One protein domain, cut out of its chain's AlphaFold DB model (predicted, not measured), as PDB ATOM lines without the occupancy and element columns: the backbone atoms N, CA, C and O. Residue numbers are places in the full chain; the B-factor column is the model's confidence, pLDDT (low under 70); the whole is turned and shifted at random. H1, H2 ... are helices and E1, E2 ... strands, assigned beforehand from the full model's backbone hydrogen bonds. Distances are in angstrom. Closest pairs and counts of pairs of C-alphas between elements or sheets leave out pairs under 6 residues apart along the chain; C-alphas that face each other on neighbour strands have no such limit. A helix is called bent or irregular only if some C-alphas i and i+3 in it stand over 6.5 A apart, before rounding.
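AT A GLANCE: This is residues 2 to 195 of the 202 residues of an uncharacterized protein of Simkania negevensis (strain ATCC VR-1471 / Z) (UniProt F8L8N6). A small four-stranded sheet, with E5 joined by E2 on one side and by E3 and E4 on the other, has H3 over one face and H1 beside E4, the free start of H1 sticking out. The long bent helix H2 is off this sheet, its arm H2a coming close to the H3 residue Val 111 and its arm H2b running at a distance from the strands of the sheet, with little H4 between H2b and E2; E1 and E6 form a separate two-stranded ribbon, and residues 181 to 195, with H5, stand free beyond it. The printed part has 194 residues with five named helices and six named strands, in the order H1 H2 E1 E2 H3 E3 E4 E5 H4 E6 H5, a mixed class of helices and strands; both sheets are antiparallel. The whole is compact, with a radius of gyration of the C-alphas of 18.7 A, and spans 59 by 46 by 36 A.

IN THESE COORDINATES: Start at E5, residues 127 to 134, 21.5 A long, from C-alpha 127 at (-34.693, -18.767, -18.930). Its partners are E2, residues 91 to 94, E3, residues 114 to 116, and E4, residues 122 to 124. Find H1, residues 2 to 24, 33.2 A long, from C-alpha 2 at (-39.910, -20.810, -37.076), and H3, residues 99 to 111, 17.5 A. H2, residues 43 to 70, was assigned as one helix by its hydrogen bonds but is bent, C-alphas 52 and 55 being 6.8 A apart; its arms are H2a, residues 43 to 52, and H2b, residues 55 to 70, 22.9 A. H4 is residues 151 to 155, E1 76 to 79, E6 173 to 176, and H5 182 to 194, ending at (-50.975, -45.737, -16.016).

HOW THE PARTS SIT: Along E5, look for N 93 and O 130 at 3.0 A toward E2, N 115 and O 133 at 2.9 A toward E3, and N 129 and O 122 at 2.7 A toward E4, its hairpin partner. H1 stands at the sheet's level; its closest C-alphas to E4 are Ser 12 and Ile 123, 4.7 A. H3 is over E2 and E5 at a height over the sheet of 10.1 A. H2b touches H4 with residues 57 to 61 alone, closest at the C-alphas of Ile 57 and Gln 151, 6.2 A. E1 and E6 are antiparallel, with N 78 and O 174 at 2.9 A. Every O i to N i+4 pair is within hydrogen-bond range in H2b, H3 and H4; H1 has 18 of 19, H2a 5 of 6 and H5 5 of 9.

THE WHOLE: The C-alphas farthest apart, of Phe 44 and Gly 194, are 61.3 A apart. The printed part has no cut. The links H1 to H2, E1 to E2, E5 to H4 and H4 to E6 are long. The pLDDT is under 70 at residues 2 to 10, 161 to 164 and 178 to 195.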
ATOM      1  N   PHE A   2     -40.489 -19.454 -37.109       64.44
ATOM      2  CA  PHE A   2     -39.910 -20.810 -37.076       64.44
ATOM      3  C   PHE A   2     -38.398 -20.886 -36.763       64.44
ATOM      4  O   PHE A   2     -37.987 -21.627 -35.878       64.44
ATOM      5  N   LYS A   3     -37.567 -20.032 -37.387       67.75
ATOM      6  CA  LYS A   3     -36.105 -20.008 -37.148       67.75
ATOM      7  C   LYS A   3     -35.710 -19.680 -35.701       67.75
ATOM      8  O   LYS A   3     -34.680 -20.147 -35.234       67.75
ATOM      9  N   ARG A   4     -36.518 -18.881 -34.988       67.31
ATOM     10  CA  ARG A   4     -36.262 -18.544 -33.577       67.31
ATOM     11  C   ARG A   4     -36.521 -19.748 -32.673       67.31
ATOM     12  O   ARG A   4     -35.753 -19.964 -31.751       67.31
ATOM     13  N   LYS A   5     -37.564 -20.530 -32.966       68.00
ATOM     14  CA  LYS A   5     -37.935 -21.716 -32.189       68.00
ATOM     15  C   LYS A   5     -36.864 -22.810 -32.286       68.00
ATOM     16  O   LYS A   5     -36.343 -23.202 -31.254       68.00
ATOM     17  N   ILE A   6     -36.430 -23.147 -33.504       68.44
ATOM     18  CA  ILE A   6     -35.351 -24.126 -33.742       68.44
ATOM     19  C   ILE A   6     -34.051 -23.710 -33.038       68.44
ATOM     20  O   ILE A   6     -33.377 -24.521 -32.415       68.44
ATOM     21  N   TYR A   7     -33.699 -22.422 -33.114       67.06
ATOM     22  CA  TYR A   7     -32.506 -21.901 -32.447       67.06
ATOM     23  C   TYR A   7     -32.561 -22.051 -30.922       67.06
ATOM     24  O   TYR A   7     -31.541 -22.312 -30.287       67.06
ATOM     25  N   TYR A   8     -33.738 -21.852 -30.333       66.19
ATOM     26  CA  TYR A   8     -33.934 -21.982 -28.896       66.19
ATOM     27  C   TYR A   8     -33.948 -23.440 -28.439       66.19
ATOM     28  O   TYR A   8     -33.335 -23.737 -27.417       66.19
ATOM     29  N   GLU A   9     -34.563 -24.335 -29.215       68.88
ATOM     30  CA  GLU A   9     -34.569 -25.781 -28.953       68.88
ATOM     31  C   GLU A   9     -33.138 -26.339 -28.945       68.88
ATOM     32  O   GLU A   9     -32.699 -26.852 -27.919       68.88
ATOM     33  N   ALA A  10     -32.352 -26.081 -29.997       69.00
ATOM     34  CA  ALA A  10     -30.967 -26.557 -30.089       69.00
ATOM     35  C   ALA A  10     -30.054 -26.027 -28.963       69.00
ATOM     36  O   ALA A  10     -29.080 -26.666 -28.567       69.00
ATOM     37  N   LYS A  11     -30.335 -24.826 -28.437       77.06
ATOM     38  CA  LYS A  11     -29.577 -24.251 -27.316       77.06
ATOM     39  C   LYS A  11     -29.946 -24.832 -25.958       77.06
ATOM     40  O   LYS A  11     -29.085 -24.799 -25.075       77.06
ATOM     41  N   SER A  12     -31.202 -25.243 -25.788       77.44
ATOM     42  CA  SER A  12     -31.684 -25.902 -24.572       77.44
ATOM     43  C   SER A  12     -31.103 -27.304 -24.485       77.44
ATOM     44  O   SER A  12     -30.450 -27.623 -23.498       77.44
ATOM     45  N   GLU A  13     -31.230 -28.065 -25.573       79.75
ATOM     46  CA  GLU A  13     -30.727 -29.436 -25.704       79.75
ATOM     47  C   GLU A  13     -29.231 -29.509 -25.369       79.75
ATOM     48  O   GLU A  13     -28.834 -30.182 -24.427       79.75
ATOM     49  N   LEU A  14     -28.415 -28.641 -25.982       83.62
ATOM     50  CA  LEU A  14     -26.979 -28.574 -25.697       83.62
ATOM     51  C   LEU A  14     -26.644 -28.315 -24.214       83.62
ATOM     52  O   LEU A  14     -25.607 -28.764 -23.725       83.62
ATOM     53  N   LEU A  15     -27.446 -27.518 -23.501       84.38
ATOM     54  CA  LEU A  15     -27.200 -27.268 -22.079       84.38
ATOM     55  C   LEU A  15     -27.650 -28.448 -21.218       84.38
ATOM     56  O   LEU A  15     -26.978 -28.754 -20.234       84.38
ATOM     57  N   GLU A  16     -28.770 -29.073 -21.561       84.38
ATOM     58  CA  GLU A  16     -29.267 -30.257 -20.868       84.38
ATOM     59  C   GLU A  16     -28.262 -31.402 -20.977       84.38
ATOM     60  O   GLU A  16     -27.847 -31.899 -19.932       84.38
ATOM     61  N   ASP A  17     -27.739 -31.666 -22.177       86.19
ATOM     62  CA  ASP A  17     -26.677 -32.649 -22.413       86.19
ATOM     63  C   ASP A  17     -25.438 -32.345 -21.563       86.19
ATOM     64  O   ASP A  17     -24.882 -33.209 -20.890       86.19
ATOM     65  N   LEU A  18     -24.996 -31.080 -21.531       85.69
ATOM     66  CA  LEU A  18     -23.842 -30.676 -20.723       85.69
ATOM     67  C   LEU A  18     -24.068 -30.892 -19.222       85.69
ATOM     68  O   LEU A  18     -23.122 -31.215 -18.500       85.69
ATOM     69  N   LEU A  19     -25.287 -30.657 -18.736       84.31
ATOM     70  CA  LEU A  19     -25.641 -30.851 -17.331       84.31
ATOM     71  C   LEU A  19     -25.837 -32.327 -16.987       84.31
ATOM     72  O   LEU A  19     -25.528 -32.705 -15.859       84.31
ATOM     73  N   GLU A  20     -26.314 -33.135 -17.930       85.62
ATOM     74  CA  GLU A  20     -26.447 -34.585 -17.811       85.62
ATOM     75  C   GLU A  20     -25.074 -35.249 -17.776       85.62
ATOM     76  O   GLU A  20     -24.744 -35.898 -16.787       85.62
ATOM     77  N   ILE A  21     -24.194 -34.921 -18.725       85.31
ATOM     78  CA  ILE A  21     -22.788 -35.347 -18.723       85.31
ATOM     79  C   ILE A  21     -22.109 -34.929 -17.409       85.31
ATOM     80  O   ILE A  21     -21.503 -35.743 -16.718       85.31
ATOM     81  N   ALA A  22     -22.274 -33.674 -16.973       84.75
ATOM     82  CA  ALA A  22     -21.753 -33.216 -15.680       84.75
ATOM     83  C   ALA A  22     -22.465 -33.848 -14.458       84.75
ATOM     84  O   ALA A  22     -21.977 -33.760 -13.320       84.75
ATOM     85  N   GLY A  23     -23.638 -34.433 -14.671       82.38
ATOM     86  CA  GLY A  23     -24.439 -35.193 -13.722       82.38
ATOM     87  C   GLY A  23     -24.119 -36.687 -13.713       82.38
ATOM     88  O   GLY A  23     -24.533 -37.364 -12.778       82.38
ATOM     89  N   GLU A  24     -23.335 -37.195 -14.657       83.50
ATOM     90  CA  GLU A  24     -22.913 -38.598 -14.733       83.50
ATOM     91  C   GLU A  24     -21.411 -38.740 -14.488       83.50
ATOM     92  O   GLU A  24     -20.969 -39.540 -13.656       83.50
ATOM     93  N   GLU A  25     -20.626 -37.886 -15.136       82.00
ATOM     94  CA  GLU A  25     -19.179 -37.958 -15.164       82.00
ATOM     95  C   GLU A  25     -18.539 -37.181 -14.008       82.00
ATOM     96  O   GLU A  25     -18.871 -36.035 -13.698       82.00
ATOM     97  N   GLY A  26     -17.573 -37.810 -13.338       74.38
ATOM     98  CA  GLY A  26     -16.842 -37.211 -12.217       74.38
ATOM     99  C   GLY A  26     -15.552 -36.483 -12.603       74.38
ATOM    100  O   GLY A  26     -14.840 -36.037 -11.701       74.38
ATOM    101  N   HIS A  27     -15.212 -36.420 -13.893       78.69
ATOM    102  CA  HIS A  27     -13.941 -35.872 -14.352       78.69
ATOM    103  C   HIS A  27     -14.018 -34.361 -14.603       78.69
ATOM    104  O   HIS A  27     -15.088 -33.785 -14.787       78.69
ATOM    105  N   GLU A  28     -12.864 -33.696 -14.554       82.50
ATOM    106  CA  GLU A  28     -12.805 -32.252 -14.751       82.50
ATOM    107  C   GLU A  28     -13.098 -31.901 -16.214       82.50
ATOM    108  O   GLU A  28     -12.441 -32.436 -17.109       82.50
ATOM    109  N   PRO A  29     -14.035 -30.978 -16.486       86.19
ATOM    110  CA  PRO A  29     -14.354 -30.621 -17.855       86.19
ATOM    111  C   PRO A  29     -13.197 -29.857 -18.503       86.19
ATOM    112  O   PRO A  29     -12.480 -29.116 -17.811       86.19
ATOM    113  N   PRO A  30     -13.056 -29.938 -19.838       86.69
ATOM    114  CA  PRO A  30     -11.985 -29.259 -20.549       86.69
ATOM    115  C   PRO A  30     -12.006 -27.742 -20.291       86.69
ATOM    116  O   PRO A  30     -13.051 -27.157 -19.948       86.69
ATOM    117  N   PRO A  31     -10.852 -27.064 -20.429       85.31
ATOM    118  CA  PRO A  31     -10.796 -25.613 -20.326       85.31
ATOM    119  C   PRO A  31     -11.715 -24.963 -21.375       85.31
ATOM    120  O   PRO A  31     -11.973 -25.547 -22.427       85.31
ATOM    121  N   PRO A  32     -12.228 -23.747 -21.113       88.19
ATOM    122  CA  PRO A  32     -13.074 -23.061 -22.081       88.19
ATOM    123  C   PRO A  32     -12.305 -22.827 -23.394       88.19
ATOM    124  O   PRO A  32     -11.130 -22.445 -23.342       88.19
ATOM    125  N   PRO A  33     -12.958 -22.948 -24.563       83.75
ATOM    126  CA  PRO A  33     -12.290 -22.862 -25.867       83.75
ATOM    127  C   PRO A  33     -11.606 -21.509 -26.116       83.75
ATOM    128  O   PRO A  33     -10.690 -21.401 -26.920       83.75
ATOM    129  N   GLN A  34     -12.037 -20.459 -25.418       83.44
ATOM    130  CA  GLN A  34     -11.530 -19.092 -25.578       83.44
ATOM    131  C   GLN A  34     -10.505 -18.705 -24.504       83.44
ATOM    132  O   GLN A  34     -10.104 -17.544 -24.408       83.44
ATOM    133  N   GLY A  35     -10.111 -19.664 -23.664       88.31
ATOM    134  CA  GLY A  35      -9.292 -19.409 -22.492       88.31
ATOM    135  C   GLY A  35     -10.031 -18.624 -21.407       88.31
ATOM    136  O   GLY A  35     -11.208 -18.273 -21.512       88.31
ATOM    137  N   ILE A  36      -9.328 -18.375 -20.304       90.38
ATOM    138  CA  ILE A  36      -9.891 -17.673 -19.152       90.38
ATOM    139  C   ILE A  36      -9.548 -16.174 -19.283       90.38
ATOM    140  O   ILE A  36      -8.371 -15.819 -19.192       90.38
ATOM    141  N   PRO A  37     -10.533 -15.263 -19.445       90.31
ATOM    142  CA  PRO A  37     -10.254 -13.842 -19.678       90.31
ATOM    143  C   PRO A  37      -9.526 -13.212 -18.486       90.31
ATOM    144  O   PRO A  37      -9.741 -13.637 -17.356       90.31
ATOM    145  N   LYS A  38      -8.685 -12.190 -18.665       90.50
ATOM    146  CA  LYS A  38      -8.033 -11.522 -17.518       90.50
ATOM    147  C   LYS A  38      -9.048 -10.699 -16.709       90.50
ATOM    148  O   LYS A  38      -9.990 -10.140 -17.263       90.50
ATOM    149  N   ARG A  39      -8.874 -10.645 -15.384       91.94
ATOM    150  CA  ARG A  39      -9.651  -9.748 -14.509       91.94
ATOM    151  C   ARG A  39      -8.975  -8.389 -14.472       91.94
ATOM    152  O   ARG A  39      -7.764  -8.338 -14.284       91.94
ATOM    153  N   TRP A  40      -9.758  -7.325 -14.580       93.38
ATOM    154  CA  TRP A  40      -9.252  -5.956 -14.452       93.38
ATOM    155  C   TRP A  40      -9.139  -5.487 -12.994       93.38
ATOM    156  O   TRP A  40      -8.358  -4.596 -12.690       93.38
ATOM    157  N   LEU A  41      -9.896  -6.103 -12.077       92.62
ATOM    158  CA  LEU A  41     -10.027  -5.646 -10.701       92.62
ATOM    159  C   LEU A  41      -8.894  -6.255  -9.869       92.62
ATOM    160  O   LEU A  41      -8.823  -7.489  -9.760       92.62
ATOM    161  N   PRO A  42      -8.030  -5.431  -9.254       93.44
ATOM    162  CA  PRO A  42      -6.911  -5.927  -8.471       93.44
ATOM    163  C   PRO A  42      -7.343  -6.763  -7.262       93.44
ATOM    164  O   PRO A  42      -8.376  -6.527  -6.626       93.44
ATOM    165  N   GLY A  43      -6.505  -7.735  -6.897       91.50
ATOM    166  CA  GLY A  43      -6.764  -8.625  -5.761       91.50
ATOM    167  C   GLY A  43      -6.890  -7.893  -4.422       91.50
ATOM    168  O   GLY A  43      -7.739  -8.273  -3.614       91.50
ATOM    169  N   PHE A  44      -6.106  -6.827  -4.228       92.94
ATOM    170  CA  PHE A  44      -6.089  -6.029  -3.000       92.94
ATOM    171  C   PHE A  44      -7.365  -5.205  -2.786       92.94
ATOM    172  O   PHE A  44      -7.668  -4.888  -1.648       92.94
ATOM    173  N   ILE A  45      -8.139  -4.908  -3.838       94.56
ATOM    174  CA  ILE A  45      -9.453  -4.241  -3.728       94.56
ATOM    175  C   ILE A  45     -10.554  -5.281  -3.514       94.56
ATOM    176  O   ILE A  45     -11.459  -5.131  -2.695       94.56
ATOM    177  N   ARG A  46     -10.470  -6.392  -4.242       93.12
ATOM    178  CA  ARG A  46     -11.480  -7.450  -4.198       93.12
ATOM    179  C   ARG A  46     -11.553  -8.141  -2.837       93.12
ATOM    180  O   ARG A  46     -12.639  -8.520  -2.406       93.12
ATOM    181  N   PHE A  47     -10.408  -8.380  -2.199       93.25
ATOM    182  CA  PHE A  47     -10.357  -9.034  -0.893       93.25
ATOM    183  C   PHE A  47     -11.111  -8.248   0.197       93.25
ATOM    184  O   PHE A  47     -12.049  -8.827   0.747       93.25
ATOM    185  N   PRO A  48     -10.810  -6.960   0.469       95.19
ATOM    186  CA  PRO A  48     -11.541  -6.188   1.470       95.19
ATOM    187  C   PRO A  48     -13.016  -6.045   1.101       95.19
ATOM    188  O   PRO A  48     -13.860  -6.240   1.969       95.19
ATOM    189  N   LEU A  49     -13.353  -5.845  -0.180       94.44
ATOM    190  CA  LEU A  49     -14.749  -5.799  -0.625       94.44
ATOM    191  C   LEU A  49     -15.521  -7.078  -0.254       94.44
ATOM    192  O   LEU A  49     -16.637  -7.016   0.257       94.44
ATOM    193  N   LYS A  50     -14.917  -8.254  -0.459       93.38
ATOM    194  CA  LYS A  50     -15.519  -9.531  -0.043       93.38
ATOM    195  C   LYS A  50     -15.622  -9.663   1.474       93.38
ATOM    196  O   LYS A  50     -16.598 -10.235   1.943       93.38
ATOM    197  N   CYS A  51     -14.636  -9.177   2.224       94.56
ATOM    198  CA  CYS A  51     -14.668  -9.201   3.687       94.56
ATOM    199  C   CYS A  51     -15.790  -8.314   4.240       94.56
ATOM    200  O   CYS A  51     -16.522  -8.759   5.116       94.56
ATOM    201  N   VAL A  52     -15.977  -7.117   3.675       95.38
ATOM    202  CA  VAL A  52     -17.054  -6.184   4.048       95.38
ATOM    203  C   VAL A  52     -18.434  -6.764   3.731       95.38
ATOM    204  O   VAL A  52     -19.362  -6.606   4.516       95.38
ATOM    205  N   LEU A  53     -18.579  -7.483   2.614       93.81
ATOM    206  CA  LEU A  53     -19.858  -8.089   2.226       93.81
ATOM    207  C   LEU A  53     -20.159  -9.429   2.895       93.81
ATOM    208  O   LEU A  53     -21.312  -9.859   2.918       93.81
ATOM    209  N   LEU A  54     -19.146 -10.101   3.439       93.88
ATOM    210  CA  LEU A  54     -19.316 -11.377   4.122       93.88
ATOM    211  C   LEU A  54     -20.397 -11.349   5.220       93.88
ATOM    212  O   LEU A  54     -21.229 -12.255   5.187       93.88
ATOM    213  N   PRO A  55     -20.449 -10.377   6.157       95.62
ATOM    214  CA  PRO A  55     -21.503 -10.341   7.172       95.62
ATOM    215  C   PRO A  55     -22.904 -10.293   6.556       95.62
ATOM    216  O   PRO A  55     -23.764 -11.066   6.967       95.62
ATOM    217  N   TYR A  56     -23.119  -9.485   5.514       95.31
ATOM    218  CA  TYR A  56     -24.405  -9.413   4.815       95.31
ATOM    219  C   TYR A  56     -24.791 -10.750   4.175       95.31
ATOM    220  O   TYR A  56     -25.927 -11.195   4.310       95.31
ATOM    221  N   ILE A  57     -23.834 -11.434   3.540       93.50
ATOM    222  CA  ILE A  57     -24.061 -12.763   2.952       93.50
ATOM    223  C   ILE A  57     -24.406 -13.795   4.035       93.50
ATOM    224  O   ILE A  57     -25.240 -14.666   3.808       93.50
ATOM    225  N   LEU A  58     -23.766 -13.728   5.206       93.81
ATOM    226  CA  LEU A  58     -24.053 -14.641   6.317       93.81
ATOM    227  C   LEU A  58     -25.430 -14.379   6.935       93.81
ATOM    228  O   LEU A  58     -26.126 -15.336   7.272       93.81
ATOM    229  N   ILE A  59     -25.827 -13.108   7.053       95.56
ATOM    230  CA  ILE A  59     -27.166 -12.716   7.503       95.56
ATOM    231  C   ILE A  59     -28.216 -13.232   6.517       95.56
ATOM    232  O   ILE A  59     -29.173 -13.872   6.938       95.56
ATOM    233  N   ASP A  60     -28.019 -13.037   5.215       93.31
ATOM    234  CA  ASP A  60     -28.921 -13.565   4.188       93.31
ATOM    235  C   ASP A  60     -29.014 -15.107   4.226       93.31
ATOM    236  O   ASP A  60     -30.110 -15.673   4.204       93.31
ATOM    237  N   GLU A  61     -27.880 -15.802   4.389       91.06
ATOM    238  CA  GLU A  61     -27.850 -17.265   4.537       91.06
ATOM    239  C   GLU A  61     -28.638 -17.720   5.783       91.06
ATOM    240  O   GLU A  61     -29.336 -18.741   5.746       91.06
ATOM    241  N   LEU A  62     -28.549 -16.966   6.883       93.94
ATOM    242  CA  LEU A  62     -29.328 -17.200   8.098       93.94
ATOM    243  C   LEU A  62     -30.824 -16.968   7.850       93.94
ATOM    244  O   LEU A  62     -31.629 -17.836   8.192       93.94
ATOM    245  N   MET A  63     -31.195 -15.860   7.205       94.06
ATOM    246  CA  MET A  63     -32.590 -15.545   6.883       94.06
ATOM    247  C   MET A  63     -33.221 -16.620   5.998       94.06
ATOM    248  O   MET A  63     -34.337 -17.051   6.260       94.06
ATOM    249  N   GLN A  64     -32.497 -17.153   5.015       89.62
ATOM    250  CA  GLN A  64     -33.000 -18.249   4.179       89.62
ATOM    251  C   GLN A  64     -33.136 -19.573   4.925       89.62
ATOM    252  O   GLN A  64     -34.009 -20.380   4.606       89.62
ATOM    253  N   LYS A  65     -32.266 -19.849   5.904       88.62
ATOM    254  CA  LYS A  65     -32.438 -21.016   6.785       88.62
ATOM    255  C   LYS A  65     -33.694 -20.872   7.643       88.62
ATOM    256  O   LYS A  65     -34.422 -21.850   7.789       88.62
ATOM    257  N   LEU A  66     -33.970 -19.669   8.148       91.62
ATOM    258  CA  LEU A  66     -35.207 -19.372   8.871       91.62
ATOM    259  C   LEU A  66     -36.433 -19.470   7.952       91.62
ATOM    260  O   LEU A  66     -37.395 -20.145   8.300       91.62
ATOM    261  N   ALA A  67     -36.368 -18.904   6.745       89.62
ATOM    262  CA  ALA A  67     -37.445 -18.973   5.761       89.62
ATOM    263  C   ALA A  67     -37.786 -20.422   5.383       89.62
ATOM    264  O   ALA A  67     -38.952 -20.791   5.406       89.62
ATOM    265  N   ARG A  68     -36.777 -21.280   5.151       84.06
ATOM    266  CA  ARG A  68     -36.971 -22.720   4.881       84.06
ATOM    267  C   ARG A  68     -37.570 -23.506   6.050       84.06
ATOM    268  O   ARG A  68     -38.060 -24.616   5.858       84.06
ATOM    269  N   LYS A  69     -37.509 -22.964   7.271       86.50
ATOM    270  CA  LYS A  69     -38.182 -23.544   8.439       86.50
ATOM    271  C   LYS A  69     -39.677 -23.203   8.449       86.50
ATOM    272  O   LYS A  69     -40.460 -24.019   8.925       86.50
ATOM    273  N   ILE A  70     -40.044 -22.028   7.928       89.56
ATOM    274  CA  ILE A  70     -41.430 -21.548   7.822       89.56
ATOM    275  C   ILE A  70     -42.110 -22.162   6.590       89.56
ATOM    276  O   ILE A  70     -43.174 -22.758   6.711       89.56
ATOM    277  N   ILE A  71     -41.471 -22.067   5.422       86.31
ATOM    278  CA  ILE A  71     -41.939 -22.625   4.151       86.31
ATOM    279  C   ILE A  71     -41.040 -23.816   3.821       86.31
ATOM    280  O   ILE A  71     -39.883 -23.642   3.433       86.31
ATOM    281  N   ARG A  72     -41.549 -25.033   4.034       79.75
ATOM    282  CA  ARG A  72     -40.775 -26.257   3.802       79.75
ATOM    283  C   ARG A  72     -40.739 -26.564   2.299       79.75
ATOM    284  O   ARG A  72     -41.804 -26.782   1.725       79.75
ATOM    285  N   PRO A  73     -39.554 -26.600   1.660       80.31
ATOM    286  CA  PRO A  73     -39.449 -27.047   0.277       80.31
ATOM    287  C   PRO A  73     -39.799 -28.541   0.180       80.31
ATOM    288  O   PRO A  73     -39.626 -29.261   1.170       80.31
ATOM    289  N   PRO A  74     -40.240 -29.024  -0.995       79.75
ATOM    290  CA  PRO A  74     -40.558 -30.434  -1.182       79.75
ATOM    291  C   PRO A  74     -39.318 -31.299  -0.941       79.75
ATOM    292  O   PRO A  74     -39.359 -32.220  -0.144       79.75
ATOM    293  N   PHE A  75     -38.166 -30.974  -1.528       82.94
ATOM    294  CA  PHE A  75     -36.958 -31.778  -1.334       82.94
ATOM    295  C   PHE A  75     -36.106 -31.269  -0.173       82.94
ATOM    296  O   PHE A  75     -35.860 -30.066  -0.024       82.94
ATOM    297  N   LYS A  76     -35.571 -32.202   0.619       83.50
ATOM    298  CA  LYS A  76     -34.597 -31.876   1.662       83.50
ATOM    299  C   LYS A  76     -33.188 -31.958   1.085       83.50
ATOM    300  O   LYS A  76     -32.751 -32.993   0.585       83.50
ATOM    301  N   GLN A  77     -32.454 -30.855   1.198       86.00
ATOM    302  CA  GLN A  77     -31.028 -30.825   0.894       86.00
ATOM    303  C   GLN A  77     -30.271 -31.617   1.967       86.00
ATOM    304  O   GLN A  77     -30.277 -31.239   3.142       86.00
ATOM    305  N   VAL A  78     -29.593 -32.689   1.566       88.06
ATOM    306  CA  VAL A  78     -28.723 -33.481   2.442       88.06
ATOM    307  C   VAL A  78     -27.265 -33.379   1.994       88.06
ATOM    308  O   VAL A  78     -26.955 -33.088   0.838       88.06
ATOM    309  N   GLY A  79     -26.342 -33.593   2.931       90.00
ATOM    310  CA  GLY A  79     -24.905 -33.547   2.673       90.00
ATOM    311  C   GLY A  79     -24.272 -32.157   2.808       90.00
ATOM    312  O   GLY A  79     -24.831 -31.235   3.402       90.00
ATOM    313  N   LYS A  80     -23.037 -32.024   2.315       91.50
ATOM    314  CA  LYS A  80     -22.224 -30.802   2.436       91.50
ATOM    315  C   LYS A  80     -21.282 -30.641   1.252       91.50
ATOM    316  O   LYS A  80     -20.802 -31.616   0.683       91.50
ATOM    317  N   CYS A  81     -20.939 -29.399   0.918       92.06
ATOM    318  CA  CYS A  81     -19.969 -29.126  -0.139       92.06
ATOM    319  C   CYS A  81     -18.609 -29.784   0.177       92.06
ATOM    320  O   CYS A  81     -17.993 -29.493   1.204       92.06
ATOM    321  N   LYS A  82     -18.106 -30.618  -0.744       92.25
ATOM    322  CA  LYS A  82     -16.782 -31.267  -0.667       92.25
ATOM    323  C   LYS A  82     -15.634 -30.359  -1.127       92.25
ATOM    324  O   LYS A  82     -14.507 -30.817  -1.261       92.25
ATOM    325  N   ARG A  83     -15.909 -29.071  -1.379       92.81
ATOM    326  CA  ARG A  83     -14.980 -28.083  -1.967       92.81
ATOM    327  C   ARG A  83     -14.465 -28.445  -3.364       92.81
ATOM    328  O   ARG A  83     -13.581 -27.754  -3.849       92.81
ATOM    329  N   ARG A  84     -15.015 -29.481  -3.983       89.81
ATOM    330  CA  ARG A  84     -14.741 -29.958  -5.338       89.81
ATOM    331  C   ARG A  84     -16.056 -30.433  -5.953       89.81
ATOM    332  O   ARG A  84     -16.982 -30.748  -5.199       89.81
ATOM    333  N   GLY A  85     -16.124 -30.464  -7.278       90.25
ATOM    334  CA  GLY A  85     -17.261 -30.994  -8.027       90.25
ATOM    335  C   GLY A  85     -17.664 -30.133  -9.217       90.25
ATOM    336  O   GLY A  85     -17.264 -28.970  -9.336       90.25
ATOM    337  N   ASN A  86     -18.525 -30.699 -10.058       91.19
ATOM    338  CA  ASN A  86     -18.962 -30.096 -11.315       91.19
ATOM    339  C   ASN A  86     -19.736 -28.789 -11.110       91.19
ATOM    340  O   ASN A  86     -19.627 -27.876 -11.924       91.19
ATOM    341  N   CYS A  87     -20.355 -28.600  -9.941       89.94
ATOM    342  CA  CYS A  87     -20.953 -27.324  -9.532       89.94
ATOM    343  C   CYS A  87     -19.975 -26.137  -9.484       89.94
ATOM    344  O   CYS A  87     -20.403 -24.988  -9.496       89.94
ATOM    345  N   CYS A  88     -18.662 -26.372  -9.386       91.44
ATOM    346  CA  CYS A  88     -17.668 -25.298  -9.446       91.44
ATOM    347  C   CYS A  88     -17.247 -24.948 -10.880       91.44
ATOM    348  O   CYS A  88     -16.714 -23.858 -11.116       91.44
ATOM    349  N   TYR A  89     -17.472 -25.867 -11.821       91.69
ATOM    350  CA  TYR A  89     -17.150 -25.703 -13.230       91.69
ATOM    351  C   TYR A  89     -18.356 -25.220 -14.047       91.69
ATOM    352  O   TYR A  89     -18.141 -24.469 -14.994       91.69
ATOM    353  N   TYR A  90     -19.577 -25.595 -13.656       91.50
ATOM    354  CA  TYR A  90     -20.839 -25.256 -14.319       91.50
ATOM    355  C   TYR A  90     -21.749 -24.455 -13.378       91.50
ATOM    356  O   TYR A  90     -22.731 -24.951 -12.833       91.50
ATOM    357  N   VAL A  91     -21.391 -23.194 -13.150       92.19
ATOM    358  CA  VAL A  91     -22.209 -22.232 -12.406       92.19
ATOM    359  C   VAL A  91     -23.189 -21.585 -13.377       92.19
ATOM    360  O   VAL A  91     -22.778 -20.822 -14.253       92.19
ATOM    361  N   LEU A  92     -24.477 -21.870 -13.212       90.75
ATOM    362  CA  LEU A  92     -25.537 -21.244 -13.996       90.75
ATOM    363  C   LEU A  92     -25.900 -19.891 -13.386       90.75
ATOM    364  O   LEU A  92     -26.177 -19.788 -12.191       90.75
ATOM    365  N   ILE A  93     -25.875 -18.843 -14.206       90.31
ATOM    366  CA  ILE A  93     -26.275 -17.494 -13.801       90.31
ATOM    367  C   ILE A  93     -27.261 -16.951 -14.820       90.31
ATOM    368  O   ILE A  93     -26.947 -16.881 -16.006       90.31
ATOM    369  N   ARG A  94     -28.427 -16.510 -14.352       89.38
ATOM    370  CA  ARG A  94     -29.461 -15.927 -15.207       89.38
ATOM    371  C   ARG A  94     -28.935 -14.726 -15.989       89.38
ATOM    372  O   ARG A  94     -28.380 -13.786 -15.417       89.38
ATOM    373  N   HIS A  95     -29.132 -14.762 -17.300       88.31
ATOM    374  CA  HIS A  95     -28.937 -13.624 -18.175       88.31
ATOM    375  C   HIS A  95     -30.126 -12.674 -18.035       88.31
ATOM    376  O   HIS A  95     -31.287 -13.076 -18.106       88.31
ATOM    377  N   SER A  96     -29.839 -11.390 -17.855       85.31
ATOM    378  CA  SER A  96     -30.832 -10.337 -18.009       85.31
ATOM    379  C   SER A  96     -30.291  -9.288 -18.971       85.31
ATOM    380  O   SER A  96     -29.193  -8.762 -18.798       85.31
ATOM    381  N   GLY A  97     -31.071  -8.979 -20.010       82.38
ATOM    382  CA  GLY A  97     -30.708  -7.992 -21.036       82.38
ATOM    383  C   GLY A  97     -30.739  -6.536 -20.549       82.38
ATOM    384  O   GLY A  97     -30.571  -5.615 -21.345       82.38
ATOM    385  N   THR A  98     -30.973  -6.306 -19.257       90.31
ATOM    386  CA  THR A  98     -31.099  -4.978 -18.653       90.31
ATOM    387  C   THR A  98     -29.736  -4.409 -18.244       90.31
ATOM    388  O   THR A  98     -28.740  -5.129 -18.122       90.31
ATOM    389  N   LEU A  99     -29.678  -3.098 -17.978       88.75
ATOM    390  CA  LEU A  99     -28.473  -2.450 -17.435       88.75
ATOM    391  C   LEU A  99     -28.025  -3.103 -16.117       88.75
ATOM    392  O   LEU A  99     -26.841  -3.390 -15.939       88.75
ATOM    393  N   TRP A 100     -28.981  -3.426 -15.242       90.25
ATOM    394  CA  TRP A 100     -28.740  -4.169 -14.003       90.25
ATOM    395  C   TRP A 100     -28.145  -5.556 -14.251       90.25
ATOM    396  O   TRP A 100     -27.254  -5.975 -13.518       90.25
ATOM    397  N   GLY A 101     -28.559  -6.238 -15.319       88.81
ATOM    398  CA  GLY A 101     -27.974  -7.513 -15.728       88.81
ATOM    399  C   GLY A 101     -26.501  -7.426 -16.094       88.81
ATOM    400  O   GLY A 101     -25.705  -8.280 -15.704       88.81
ATOM    401  N   ARG A 102     -26.100  -6.349 -16.776       90.31
ATOM    402  CA  ARG A 102     -24.685  -6.097 -17.094       90.31
ATOM    403  C   ARG A 102     -23.862  -5.841 -15.833       90.31
ATOM    404  O   ARG A 102     -22.788  -6.419 -15.686       90.31
ATOM    405  N   LEU A 103     -24.376  -5.030 -14.908       92.81
ATOM    406  CA  LEU A 103     -23.751  -4.792 -13.600       92.81
ATOM    407  C   LEU A 103     -23.611  -6.091 -12.799       92.81
ATOM    408  O   LEU A 103     -22.541  -6.377 -12.264       92.81
ATOM    409  N   PHE A 104     -24.660  -6.913 -12.779       91.75
ATOM    410  CA  PHE A 104     -24.667  -8.214 -12.118       91.75
ATOM    411  C   PHE A 104     -23.630  -9.168 -12.725       91.75
ATOM    412  O   PHE A 104     -22.856  -9.812 -12.018       91.75
ATOM    413  N   LEU A 105     -23.525  -9.195 -14.049       92.25
ATOM    414  CA  LEU A 105     -22.512  -9.975 -14.745       92.25
ATOM    415  C   LEU A 105     -21.082  -9.497 -14.422       92.25
ATOM    416  O   LEU A 105     -20.192 -10.315 -14.162       92.25
ATOM    417  N   ILE A 106     -20.851  -8.181 -14.399       93.25
ATOM    418  CA  ILE A 106     -19.564  -7.586 -14.002       93.25
ATOM    419  C   ILE A 106     -19.238  -7.963 -12.555       93.25
ATOM    420  O   ILE A 106     -18.116  -8.376 -12.259       93.25
ATOM    421  N   TRP A 107     -20.222  -7.901 -11.661       93.69
ATOM    422  CA  TRP A 107     -20.082  -8.311 -10.270       93.69
ATOM    423  C   TRP A 107     -19.611  -9.767 -10.148       93.69
ATOM    424  O   TRP A 107     -18.606 -10.061  -9.489       93.69
ATOM    425  N   HIS A 108     -20.280 -10.683 -10.844       94.19
ATOM    426  CA  HIS A 108     -19.937 -12.102 -10.837       94.19
ATOM    427  C   HIS A 108     -18.551 -12.385 -11.427       94.19
ATOM    428  O   HIS A 108     -17.756 -13.138 -10.855       94.19
ATOM    429  N   THR A 109     -18.210 -11.746 -12.541       94.50
ATOM    430  CA  THR A 109     -16.940 -11.998 -13.233       94.50
ATOM    431  C   THR A 109     -15.743 -11.356 -12.528       94.50
ATOM    432  O   THR A 109     -14.713 -12.006 -12.316       94.50
ATOM    433  N   GLN A 110     -15.875 -10.100 -12.101       94.38
ATOM    434  CA  GLN A 110     -14.761  -9.297 -11.592       94.38
ATOM    435  C   GLN A 110     -14.592  -9.433 -10.081       94.38
ATOM    436  O   GLN A 110     -13.480  -9.668  -9.599       94.38
ATOM    437  N   VAL A 111     -15.691  -9.366  -9.325       93.31
ATOM    438  CA  VAL A 111     -15.643  -9.456  -7.861       93.31
ATOM    439  C   VAL A 111     -15.703 -10.909  -7.417       93.31
ATOM    440  O   VAL A 111     -14.814 -11.390  -6.703       93.31
ATOM    441  N   GLN A 112     -16.713 -11.657  -7.868       94.00
ATOM    442  CA  GLN A 112     -16.876 -13.045  -7.434       94.00
ATOM    443  C   GLN A 112     -15.906 -14.004  -8.105       94.00
ATOM    444  O   GLN A 112     -15.680 -15.063  -7.535       94.00
ATOM    445  N   GLY A 113     -15.246 -13.599  -9.196       93.56
ATOM    446  CA  GLY A 113     -14.194 -14.354  -9.875       93.56
ATOM    447  C   GLY A 113     -14.708 -15.510 -10.725       93.56
ATOM    448  O   GLY A 113     -13.990 -16.496 -10.882       93.56
ATOM    449  N   PHE A 114     -15.916 -15.389 -11.259       95.06
ATOM    450  CA  PHE A 114     -16.403 -16.286 -12.294       95.06
ATOM    451  C   PHE A 114     -15.855 -15.894 -13.674       95.06
ATOM    452  O   PHE A 114     -15.281 -14.817 -13.877       95.06
ATOM    453  N   TYR A 115     -15.954 -16.805 -14.631       94.44
ATOM    454  CA  TYR A 115     -15.659 -16.549 -16.035       94.44
ATOM    455  C   TYR A 115     -16.667 -17.281 -16.904       94.44
ATOM    456  O   TYR A 115     -17.105 -18.366 -16.547       94.44
ATOM    457  N   MET A 116     -17.027 -16.704 -18.043       93.12
ATOM    458  CA  MET A 116     -17.892 -17.384 -19.003       93.12
ATOM    459  C   MET A 116     -17.144 -18.563 -19.622       93.12
ATOM    460  O   MET A 116     -16.039 -18.378 -20.134       93.12
ATOM    461  N   ARG A 117     -17.740 -19.759 -19.591       91.56
ATOM    462  CA  ARG A 117     -17.236 -20.892 -20.380       91.56
ATOM    463  C   ARG A 117     -17.627 -20.755 -21.844       91.56
ATOM    464  O   ARG A 117     -16.796 -20.961 -22.725       91.56
ATOM    465  N   TYR A 118     -18.867 -20.330 -22.070       89.19
ATOM    466  CA  TYR A 118     -19.435 -20.071 -23.383       89.19
ATOM    467  C   TYR A 118     -19.867 -18.607 -23.461       89.19
ATOM    468  O   TYR A 118     -20.423 -18.059 -22.511       89.19
ATOM    469  N   LYS A 119     -19.586 -17.951 -24.592       84.19
ATOM    470  CA  LYS A 119     -19.954 -16.538 -24.815       84.19
ATOM    471  C   LYS A 119     -21.462 -16.331 -24.904       84.19
ATOM    472  O   LYS A 119     -21.956 -15.255 -24.585       84.19
ATOM    473  N   GLN A 120     -22.167 -17.328 -25.423       86.56
ATOM    474  CA  GLN A 120     -23.586 -17.217 -25.696       86.56
ATOM    475  C   GLN A 120     -24.393 -17.692 -24.484       86.56
ATOM    476  O   GLN A 120     -23.988 -18.659 -23.839       86.56
ATOM    477  N   PRO A 121     -25.522 -17.036 -24.170       88.38
ATOM    478  CA  PRO A 121     -26.470 -17.593 -23.224       88.38
ATOM    479  C   PRO A 121     -27.130 -18.839 -23.829       88.38
ATOM    480  O   PRO A 121     -27.349 -18.912 -25.046       88.38
ATOM    481  N   HIS A 122     -27.438 -19.793 -22.961       88.94
ATOM    482  CA  HIS A 122     -28.184 -21.015 -23.246       88.94
ATOM    483  C   HIS A 122     -29.554 -20.928 -22.585       88.94
ATOM    484  O   HIS A 122     -29.716 -20.166 -21.637       88.94
ATOM    485  N   ILE A 123     -30.541 -21.671 -23.071       86.38
ATOM    486  CA  ILE A 123     -31.848 -21.717 -22.415       86.38
ATOM    487  C   ILE A 123     -31.861 -22.876 -21.437       86.38
ATOM    488  O   ILE A 123     -31.424 -23.965 -21.771       86.38
ATOM    489  N   TYR A 124     -32.357 -22.618 -20.235       83.56
ATOM    490  CA  TYR A 124     -32.652 -23.623 -19.229       83.56
ATOM    491  C   TYR A 124     -34.000 -23.284 -18.608       83.56
ATOM    492  O   TYR A 124     -34.174 -22.151 -18.156       83.56
ATOM    493  N   GLU A 125     -34.953 -24.218 -18.621       80.25
ATOM    494  CA  GLU A 125     -36.274 -24.034 -17.989       80.25
ATOM    495  C   GLU A 125     -36.967 -22.713 -18.407       80.25
ATOM    496  O   GLU A 125     -37.551 -21.987 -17.607       80.25
ATOM    497  N   GLY A 126     -36.860 -22.346 -19.693       82.25
ATOM    498  CA  GLY A 126     -37.456 -21.116 -20.238       82.25
ATOM    499  C   GLY A 126     -36.723 -19.816 -19.870       82.25
ATOM    500  O   GLY A 126     -37.229 -18.717 -20.117       82.25
ATOM    501  N   HIS A 127     -35.527 -19.906 -19.292       84.62
ATOM    502  CA  HIS A 127     -34.693 -18.767 -18.930       84.62
ATOM    503  C   HIS A 127     -33.352 -18.801 -19.654       84.62
ATOM    504  O   HIS A 127     -32.698 -19.833 -19.750       84.62
ATOM    505  N   GLU A 128     -32.903 -17.643 -20.136       89.12
ATOM    506  CA  GLU A 128     -31.548 -17.505 -20.658       89.12
ATOM    507  C   GLU A 128     -30.548 -17.512 -19.494       89.12
ATOM    508  O   GLU A 128     -30.633 -16.700 -18.574       89.12
ATOM    509  N   MET A 129     -29.588 -18.429 -19.537       90.31
ATOM    510  CA  MET A 129     -28.568 -18.663 -18.524       90.31
ATOM    511  C   MET A 129     -27.174 -18.596 -19.150       90.31
ATOM    512  O   MET A 129     -26.917 -19.098 -20.244       90.31
ATOM    513  N   TYR A 130     -26.232 -18.012 -18.422       92.25
ATOM    514  CA  TYR A 130     -24.813 -18.141 -18.698       92.25
ATOM    515  C   TYR A 130     -24.225 -19.313 -17.930       92.25
ATOM    516  O   TYR A 130     -24.382 -19.410 -16.713       92.25
ATOM    517  N   ILE A 131     -23.456 -20.133 -18.639       92.44
ATOM    518  CA  ILE A 131     -22.629 -21.176 -18.042       92.44
ATOM    519  C   ILE A 131     -21.273 -20.559 -17.689       92.44
ATOM    520  O   ILE A 131     -20.487 -20.169 -18.565       92.44
ATOM    521  N   MET A 132     -20.987 -20.466 -16.395       94.19
ATOM    522  CA  MET A 132     -19.754 -19.886 -15.876       94.19
ATOM    523  C   MET A 132     -18.899 -20.903 -15.121       94.19
ATOM    524  O   MET A 132     -19.413 -21.791 -14.457       94.19
ATOM    525  N   GLY A 133     -17.579 -20.740 -15.170       93.62
ATOM    526  CA  GLY A 133     -16.624 -21.461 -14.331       93.62
ATOM    527  C   GLY A 133     -16.043 -20.582 -13.221       93.62
ATOM    528  O   GLY A 133     -16.131 -19.350 -13.257       93.62
ATOM    529  N   CYS A 134     -15.411 -21.206 -12.225       94.50
ATOM    530  CA  CYS A 134     -14.761 -20.519 -11.107       94.50
ATOM    531  C   CYS A 134     -13.236 -20.423 -11.272       94.50
ATOM    532  O   CYS A 134     -12.557 -21.421 -11.485       94.50
ATOM    533  N   ARG A 135     -12.669 -19.221 -11.088       93.81
ATOM    534  CA  ARG A 135     -11.209 -18.981 -11.181       93.81
ATOM    535  C   ARG A 135     -10.417 -19.390  -9.946       93.81
ATOM    536  O   ARG A 135      -9.194 -19.372  -9.988       93.81
ATOM    537  N   TYR A 136     -11.084 -19.630  -8.820       93.38
ATOM    538  CA  TYR A 136     -10.406 -20.013  -7.575       93.38
ATOM    539  C   TYR A 136     -10.264 -21.523  -7.434       93.38
ATOM    540  O   TYR A 136      -9.929 -21.989  -6.347       93.38
ATOM    541  N   LEU A 137     -10.553 -22.280  -8.491       93.12
ATOM    542  CA  LEU A 137     -10.219 -23.690  -8.545       93.12
ATOM    543  C   LEU A 137      -8.701 -23.836  -8.624       93.12
ATOM    544  O   LEU A 137      -8.032 -23.171  -9.415       93.12
ATOM    545  N   LYS A 138      -8.166 -24.650  -7.723       93.31
ATOM    546  CA  LYS A 138      -6.765 -25.056  -7.713       93.31
ATOM    547  C   LYS A 138      -6.541 -26.172  -8.744       93.31
ATOM    548  O   LYS A 138      -7.490 -26.672  -9.338       93.31
ATOM    549  N   LYS A 139      -5.280 -26.571  -8.939       89.38
ATOM    550  CA  LYS A 139      -4.889 -27.637  -9.881       89.38
ATOM    551  C   LYS A 139      -5.472 -29.016  -9.539       89.38
ATOM    552  O   LYS A 139      -5.531 -29.862 -10.410       89.38
ATOM    553  N   ASP A 140      -5.858 -29.231  -8.285       88.69
ATOM    554  CA  ASP A 140      -6.511 -30.442  -7.772       88.69
ATOM    555  C   ASP A 140      -8.052 -30.368  -7.847       88.69
ATOM    556  O   ASP A 140      -8.743 -31.141  -7.182       88.69
ATOM    557  N   GLY A 141      -8.601 -29.358  -8.532       87.56
ATOM    558  CA  GLY A 141     -10.043 -29.119  -8.620       87.56
ATOM    559  C   GLY A 141     -10.685 -28.621  -7.318       87.56
ATOM    560  O   GLY A 141     -11.910 -28.487  -7.233       87.56
ATOM    561  N   SER A 142      -9.893 -28.321  -6.279       92.06
ATOM    562  CA  SER A 142     -10.420 -27.848  -4.995       92.06
ATOM    563  C   SER A 142     -10.599 -26.325  -4.943       92.06
ATOM    564  O   SER A 142      -9.880 -25.538  -5.562       92.06
ATOM    565  N   CYS A 143     -11.587 -25.868  -4.173       94.00
ATOM    566  CA  CYS A 143     -11.914 -24.455  -4.026       94.00
ATOM    567  C   CYS A 143     -10.897 -23.734  -3.124       94.00
ATOM    568  O   CYS A 143     -10.907 -23.877  -1.898       94.00
ATOM    569  N   GLY A 144     -10.081 -22.863  -3.718       93.69
ATOM    570  CA  GLY A 144      -9.112 -22.022  -3.014       93.69
ATOM    571  C   GLY A 144      -9.721 -20.877  -2.197       93.69
ATOM    572  O   GLY A 144      -9.054 -20.348  -1.315       93.69
ATOM    573  N   GLN A 145     -10.985 -20.503  -2.436       92.50
ATOM    574  CA  GLN A 145     -11.659 -19.401  -1.730       92.50
ATOM    575  C   GLN A 145     -12.924 -19.861  -0.975       92.50
ATOM    576  O   GLN A 145     -13.917 -19.143  -0.905       92.50
ATOM    577  N   TYR A 146     -12.898 -21.051  -0.366       92.38
ATOM    578  CA  TYR A 146     -14.089 -21.628   0.271       92.38
ATOM    579  C   TYR A 146     -14.706 -20.748   1.376       92.38
ATOM    580  O   TYR A 146     -15.925 -20.625   1.456       92.38
ATOM    581  N   ARG A 147     -13.887 -20.090   2.213       91.88
ATOM    582  CA  ARG A 147     -14.382 -19.231   3.313       91.88
ATOM    583  C   ARG A 147     -15.081 -17.962   2.819       91.88
ATOM    584  O   ARG A 147     -16.067 -17.538   3.405       91.88
ATOM    585  N   LEU A 148     -14.594 -17.392   1.718       92.62
ATOM    586  CA  LEU A 148     -15.107 -16.163   1.098       92.62
ATOM    587  C   LEU A 148     -15.892 -16.476  -0.186       92.62
ATOM    588  O   LEU A 148     -15.888 -15.693  -1.145       92.62
ATOM    589  N   ARG A 149     -16.503 -17.666  -0.238       92.81
ATOM    590  CA  ARG A 149     -17.315 -18.091  -1.375       92.81
ATOM    591  C   ARG A 149     -18.573 -17.216  -1.474       92.81
ATOM    592  O   ARG A 149     -19.132 -16.854  -0.430       92.81
ATOM    593  N   PRO A 150     -19.004 -16.873  -2.698       93.25
ATOM    594  CA  PRO A 150     -20.178 -16.040  -2.904       93.25
ATOM    595  C   PRO A 150     -21.464 -16.776  -2.515       93.25
ATOM    596  O   PRO A 150     -21.472 -18.000  -2.372       93.25
ATOM    597  N   GLN A 151     -22.546 -16.012  -2.388       91.94
ATOM    598  CA  GLN A 151     -23.883 -16.489  -2.032       91.94
ATOM    599  C   GLN A 151     -24.358 -17.638  -2.940       91.94
ATOM    600  O   GLN A 151     -24.747 -18.682  -2.425       91.94
ATOM    601  N   VAL A 152     -24.155 -17.528  -4.262       91.00
ATOM    602  CA  VAL A 152     -24.467 -18.590  -5.245       91.00
ATOM    603  C   VAL A 152     -23.833 -19.939  -4.867       91.00
ATOM    604  O   VAL A 152     -24.473 -20.981  -4.935       91.00
ATOM    605  N   CYS A 153     -22.586 -19.946  -4.377       91.88
ATOM    606  CA  CYS A 153     -21.906 -21.178  -3.958       91.88
ATOM    607  C   CYS A 153     -22.306 -21.670  -2.554       91.88
ATOM    608  O   CYS A 153     -21.957 -22.792  -2.179       91.88
ATOM    609  N   ARG A 154     -22.937 -20.825  -1.730       91.31
ATOM    610  CA  ARG A 154     -23.425 -21.179  -0.382       91.31
ATOM    611  C   ARG A 154     -24.810 -21.790  -0.439       91.31
ATOM    612  O   ARG A 154     -25.079 -22.727   0.301       91.31
ATOM    613  N   GLN A 155     -25.634 -21.252  -1.328       88.62
ATOM    614  CA  GLN A 155     -26.998 -21.694  -1.575       88.62
ATOM    615  C   GLN A 155     -27.066 -22.954  -2.434       88.62
ATOM    616  O   GLN A 155     -28.130 -23.543  -2.525       88.62
ATOM    617  N   TRP A 156     -25.955 -23.374  -3.043       87.81
ATOM    618  CA  TRP A 156     -25.916 -24.571  -3.873       87.81
ATOM    619  C   TRP A 156     -26.180 -25.873  -3.081       87.81
ATOM    620  O   TRP A 156     -25.560 -26.060  -2.026       87.81
ATOM    621  N   PRO A 157     -26.947 -26.831  -3.640       86.94
ATOM    622  CA  PRO A 157     -27.883 -26.664  -4.757       86.94
ATOM    623  C   PRO A 157     -29.089 -25.812  -4.357       86.94
ATOM    624  O   PRO A 157     -29.631 -25.970  -3.263       86.94
ATOM    625  N   VAL A 158     -29.522 -24.934  -5.262       82.69
ATOM    626  CA  VAL A 158     -30.787 -24.217  -5.090       82.69
ATOM    627  C   VAL A 158     -31.900 -25.224  -5.358       82.69
ATOM    628  O   VAL A 158     -32.062 -25.681  -6.482       82.69
ATOM    629  N   ILE A 159     -32.606 -25.628  -4.305       77.69
ATOM    630  CA  ILE A 159     -33.791 -26.474  -4.422       77.69
ATOM    631  C   ILE A 159     -34.979 -25.540  -4.595       77.69
ATOM    632  O   ILE A 159     -35.371 -24.847  -3.653       77.69
ATOM    633  N   GLU A 160     -35.505 -25.493  -5.811       70.44
ATOM    634  CA  GLU A 160     -36.731 -24.764  -6.106       70.44
ATOM    635  C   GLU A 160     -37.950 -25.517  -5.552       70.44
ATOM    636  O   GLU A 160     -37.901 -26.714  -5.270       70.44
ATOM    637  N   HIS A 161     -39.055 -24.797  -5.344       61.41
ATOM    638  CA  HIS A 161     -40.300 -25.402  -4.854       61.41
ATOM    639  C   HIS A 161     -40.986 -26.255  -5.925       61.41
ATOM    640  O   HIS A 161     -41.823 -27.093  -5.602       61.41
ATOM    641  N   PHE A 162     -40.620 -26.045  -7.188       57.22
ATOM    642  CA  PHE A 162     -41.158 -26.735  -8.343       57.22
ATOM    643  C   PHE A 162     -39.981 -27.341  -9.111       57.22
ATOM    644  O   PHE A 162     -39.018 -26.640  -9.397       57.22
ATOM    645  N   GLY A 163     -40.045 -28.638  -9.411       65.31
ATOM    646  CA  GLY A 163     -38.996 -29.356 -10.140       65.31
ATOM    647  C   GLY A 163     -38.105 -30.245  -9.267       65.31
ATOM    648  O   GLY A 163     -38.013 -30.094  -8.047       65.31
ATOM    649  N   GLN A 164     -37.465 -31.221  -9.912       69.44
ATOM    650  CA  GLN A 164     -36.475 -32.086  -9.273       69.44
ATOM    651  C   GLN A 164     -35.102 -31.401  -9.302       69.44
ATOM    652  O   GLN A 164     -34.664 -30.955 -10.364       69.44
ATOM    653  N   PRO A 165     -34.382 -31.316  -8.169       75.81
ATOM    654  CA  PRO A 165     -33.072 -30.684  -8.150       75.81
ATOM    655  C   PRO A 165     -32.055 -31.527  -8.933       75.81
ATOM    656  O   PRO A 165     -31.669 -32.612  -8.499       75.81
ATOM    657  N   LYS A 166     -31.555 -31.004 -10.059       77.81
ATOM    658  CA  LYS A 166     -30.432 -31.612 -10.787       77.81
ATOM    659  C   LYS A 166     -29.121 -31.320 -10.051       77.81
ATOM    660  O   LYS A 166     -28.562 -30.224 -10.128       77.81
ATOM    661  N   ILE A 167     -28.631 -32.294  -9.284       83.81
ATOM    662  CA  ILE A 167     -27.378 -32.163  -8.529       83.81
ATOM    663  C   ILE A 167     -26.219 -32.729  -9.349       83.81
ATOM    664  O   ILE A 167     -26.126 -33.931  -9.575       83.81
ATOM    665  N   LEU A 168     -25.288 -31.853  -9.722       85.88
ATOM    666  CA  LEU A 168     -24.086 -32.229 -10.467       85.88
ATOM    667  C   LEU A 168     -23.133 -33.118  -9.648       85.88
ATOM    668  O   LEU A 168     -22.966 -32.928  -8.431       85.88
ATOM    669  N   LYS A 169     -22.439 -34.043 -10.325       85.06
ATOM    670  CA  LYS A 169     -21.516 -35.002  -9.694       85.06
ATOM    671  C   LYS A 169     -20.271 -34.331  -9.123       85.06
ATOM    672  O   LYS A 169     -19.966 -33.152  -9.327       85.06
ATOM    673  N   GLY A 170     -19.573 -35.089  -8.283       83.50
ATOM    674  CA  GLY A 170     -18.384 -34.637  -7.561       83.50
ATOM    675  C   GLY A 170     -18.679 -33.715  -6.372       83.50
ATOM    676  O   GLY A 170     -17.831 -33.585  -5.486       83.50
ATOM    677  N   CYS A 171     -19.881 -33.133  -6.287       85.81
ATOM    678  CA  CYS A 171     -20.327 -32.426  -5.094       85.81
ATOM    679  C   CYS A 171     -20.718 -33.413  -3.974       85.81
ATOM    680  O   CYS A 171     -20.911 -34.605  -4.193       85.81
ATOM    681  N   GLY A 172     -20.782 -32.935  -2.731       86.88
ATOM    682  CA  GLY A 172     -21.197 -33.750  -1.579       86.88
ATOM    683  C   GLY A 172     -22.633 -33.520  -1.139       86.88
ATOM    684  O   GLY A 172     -22.963 -33.872  -0.010       86.88
ATOM    685  N   PHE A 173     -23.439 -32.875  -1.982       89.50
ATOM    686  CA  PHE A 173     -24.866 -32.711  -1.753       89.50
ATOM    687  C   PHE A 173     -25.644 -33.839  -2.426       89.50
ATOM    688  O   PHE A 173     -25.216 -34.372  -3.448       89.50
ATOM    689  N   SER A 174     -26.794 -34.161  -1.854       85.56
ATOM    690  CA  SER A 174     -27.814 -35.018  -2.451       85.56
ATOM    691  C   SER A 174     -29.190 -34.466  -2.068       85.56
ATOM    692  O   SER A 174     -29.304 -33.631  -1.165       85.56
ATOM    693  N   SER A 175     -30.228 -34.893  -2.772       84.94
ATOM    694  CA  SER A 175     -31.618 -34.558  -2.470       84.94
ATOM    695  C   SER A 175     -32.322 -35.817  -2.002       84.94
ATOM    696  O   SER A 175     -32.296 -36.820  -2.711       84.94
ATOM    697  N   SER A 176     -32.949 -35.767  -0.830       80.88
ATOM    698  CA  SER A 176     -33.938 -36.778  -0.464       80.88
ATOM    699  C   SER A 176     -35.330 -36.238  -0.799       80.88
ATOM    700  O   SER A 176     -35.570 -35.039  -0.575       80.88
ATOM    701  N   PRO A 177     -36.248 -37.077  -1.313       75.38
ATOM    702  CA  PRO A 177     -37.654 -36.703  -1.377       75.38
ATOM    703  C   PRO A 177     -38.149 -36.296   0.023       75.38
ATOM    704  O   PRO A 177     -37.545 -36.688   1.036       75.38
ATOM    705  N   PRO A 178     -39.196 -35.456   0.108       67.44
ATOM    706  CA  PRO A 178     -39.898 -35.290   1.372       67.44
ATOM    707  C   PRO A 178     -40.383 -36.668   1.817       67.44
ATOM    708  O   PRO A 178     -40.745 -37.484   0.976       67.44
ATOM    709  N   TYR A 179     -40.383 -36.925   3.125       57.91
ATOM    710  CA  TYR A 179     -41.086 -38.078   3.681       57.91
ATOM    711  C   TYR A 179     -42.562 -37.910   3.298       57.91
ATOM    712  O   TYR A 179     -43.244 -37.057   3.871       57.91
ATOM    713  N   LEU A 180     -43.007 -38.603   2.249       56.81
ATOM    714  CA  LEU A 180     -44.425 -38.769   1.981       56.81
ATOM    715  C   LEU A 180     -44.919 -39.746   3.054       56.81
ATOM    716  O   LEU A 180     -44.236 -40.736   3.312       56.81
ATOM    717  N   PRO A 181     -46.010 -39.444   3.770       55.19
ATOM    718  CA  PRO A 181     -46.639 -40.466   4.594       55.19
ATOM    719  C   PRO A 181     -47.020 -41.657   3.687       55.19
ATOM    720  O   PRO A 181     -47.339 -41.454   2.514       55.19
ATOM    721  N   GLU A 182     -46.870 -42.887   4.195       57.06
ATOM    722  CA  GLU A 182     -46.968 -44.149   3.424       57.06
ATOM    723  C   GLU A 182     -48.269 -44.259   2.604       57.06
ATOM    724  O   GLU A 182     -48.282 -44.861   1.540       57.06
ATOM    725  N   ASP A 183     -49.340 -43.587   3.032       57.66
ATOM    726  CA  ASP A 183     -50.653 -43.548   2.379       57.66
ATOM    727  C   ASP A 183     -50.693 -42.798   1.032       57.66
ATOM    728  O   ASP A 183     -51.673 -42.894   0.293       57.66
ATOM    729  N   LEU A 184     -49.647 -42.041   0.694       56.50
ATOM    730  CA  LEU A 184     -49.528 -41.320  -0.577       56.50
ATOM    731  C   LEU A 184     -48.566 -41.983  -1.568       56.50
ATOM    732  O   LEU A 184     -48.573 -41.591  -2.736       56.50
ATOM    733  N   GLU A 185     -47.753 -42.955  -1.145       56.88
ATOM    734  CA  GLU A 185     -46.854 -43.688  -2.051       56.88
ATOM    735  C   GLU A 185     -47.655 -44.533  -3.051       56.88
ATOM    736  O   GLU A 185     -47.395 -44.455  -4.256       56.88
ATOM    737  N   ASP A 186     -48.723 -45.183  -2.581       55.34
ATOM    738  CA  ASP A 186     -49.632 -46.002  -3.394       55.34
ATOM    739  C   ASP A 186     -50.259 -45.207  -4.559       55.34
ATOM    740  O   ASP A 186     -50.380 -45.694  -5.685       55.34
ATOM    741  N   VAL A 187     -50.566 -43.921  -4.340       58.53
ATOM    742  CA  VAL A 187     -51.173 -43.035  -5.353       58.53
ATOM    743  C   VAL A 187     -50.176 -42.637  -6.453       58.53
ATOM    744  O   VAL A 187     -50.562 -42.361  -7.596       58.53
ATOM    745  N   PHE A 188     -48.878 -42.572  -6.136       55.09
ATOM    746  CA  PHE A 188     -47.839 -42.280  -7.128       55.09
ATOM    747  C   PHE A 188     -47.399 -43.526  -7.902       55.09
ATOM    748  O   PHE A 188     -47.005 -43.385  -9.066       55.09
ATOM    749  N   GLU A 189     -47.478 -44.717  -7.305       55.28
ATOM    750  CA  GLU A 189     -47.219 -45.977  -8.009       55.28
ATOM    751  C   GLU A 189     -48.325 -46.305  -9.022       55.28
ATOM    752  O   GLU A 189     -48.001 -46.551 -10.187       55.28
ATOM    753  N   GLU A 190     -49.607 -46.132  -8.670       51.84
ATOM    754  CA  GLU A 190     -50.717 -46.274  -9.633       51.84
ATOM    755  C   GLU A 190     -50.564 -45.335 -10.845       51.84
ATOM    756  O   GLU A 190     -50.827 -45.707 -11.992       51.84
ATOM    757  N   LYS A 191     -50.074 -44.106 -10.627       50.59
ATOM    758  CA  LYS A 191     -49.824 -43.156 -11.724       50.59
ATOM    759  C   LYS A 191     -48.642 -43.535 -12.614       50.59
ATOM    760  O   LYS A 191     -48.640 -43.153 -13.784       50.59
ATOM    761  N   LYS A 192     -47.643 -44.252 -12.092       50.41
ATOM    762  CA  LYS A 192     -46.512 -44.750 -12.893       50.41
ATOM    763  C   LYS A 192     -46.915 -45.923 -13.782       50.41
ATOM    764  O   LYS A 192     -46.389 -46.021 -14.887       50.41
ATOM    765  N   GLU A 193     -47.838 -46.773 -13.337       52.22
ATOM    766  CA  GLU A 193     -48.356 -47.880 -14.155       52.22
ATOM    767  C   GLU A 193     -49.339 -47.420 -15.243       52.22
ATOM    768  O   GLU A 193     -49.451 -48.068 -16.283       52.22
ATOM    769  N   GLY A 194     -50.002 -46.274 -15.057       49.97
ATOM    770  CA  GLY A 194     -50.975 -45.737 -16.016       49.97
ATOM    771  C   GLY A 194     -50.429 -44.807 -17.110       49.97
ATOM    772  O   GLY A 194     -51.150 -44.537 -18.071       49.97
ATOM    773  N   ASP A 195     -49.196 -44.294 -16.995       46.91
ATOM    774  CA  ASP A 195     -48.635 -43.330 -17.957       46.91
ATOM    775  C   ASP A 195     -47.510 -43.951 -18.820       46.91
ATOM    776  O   ASP A 195     -46.359 -44.049 -18.374       46.91
TER     777      ASP A 195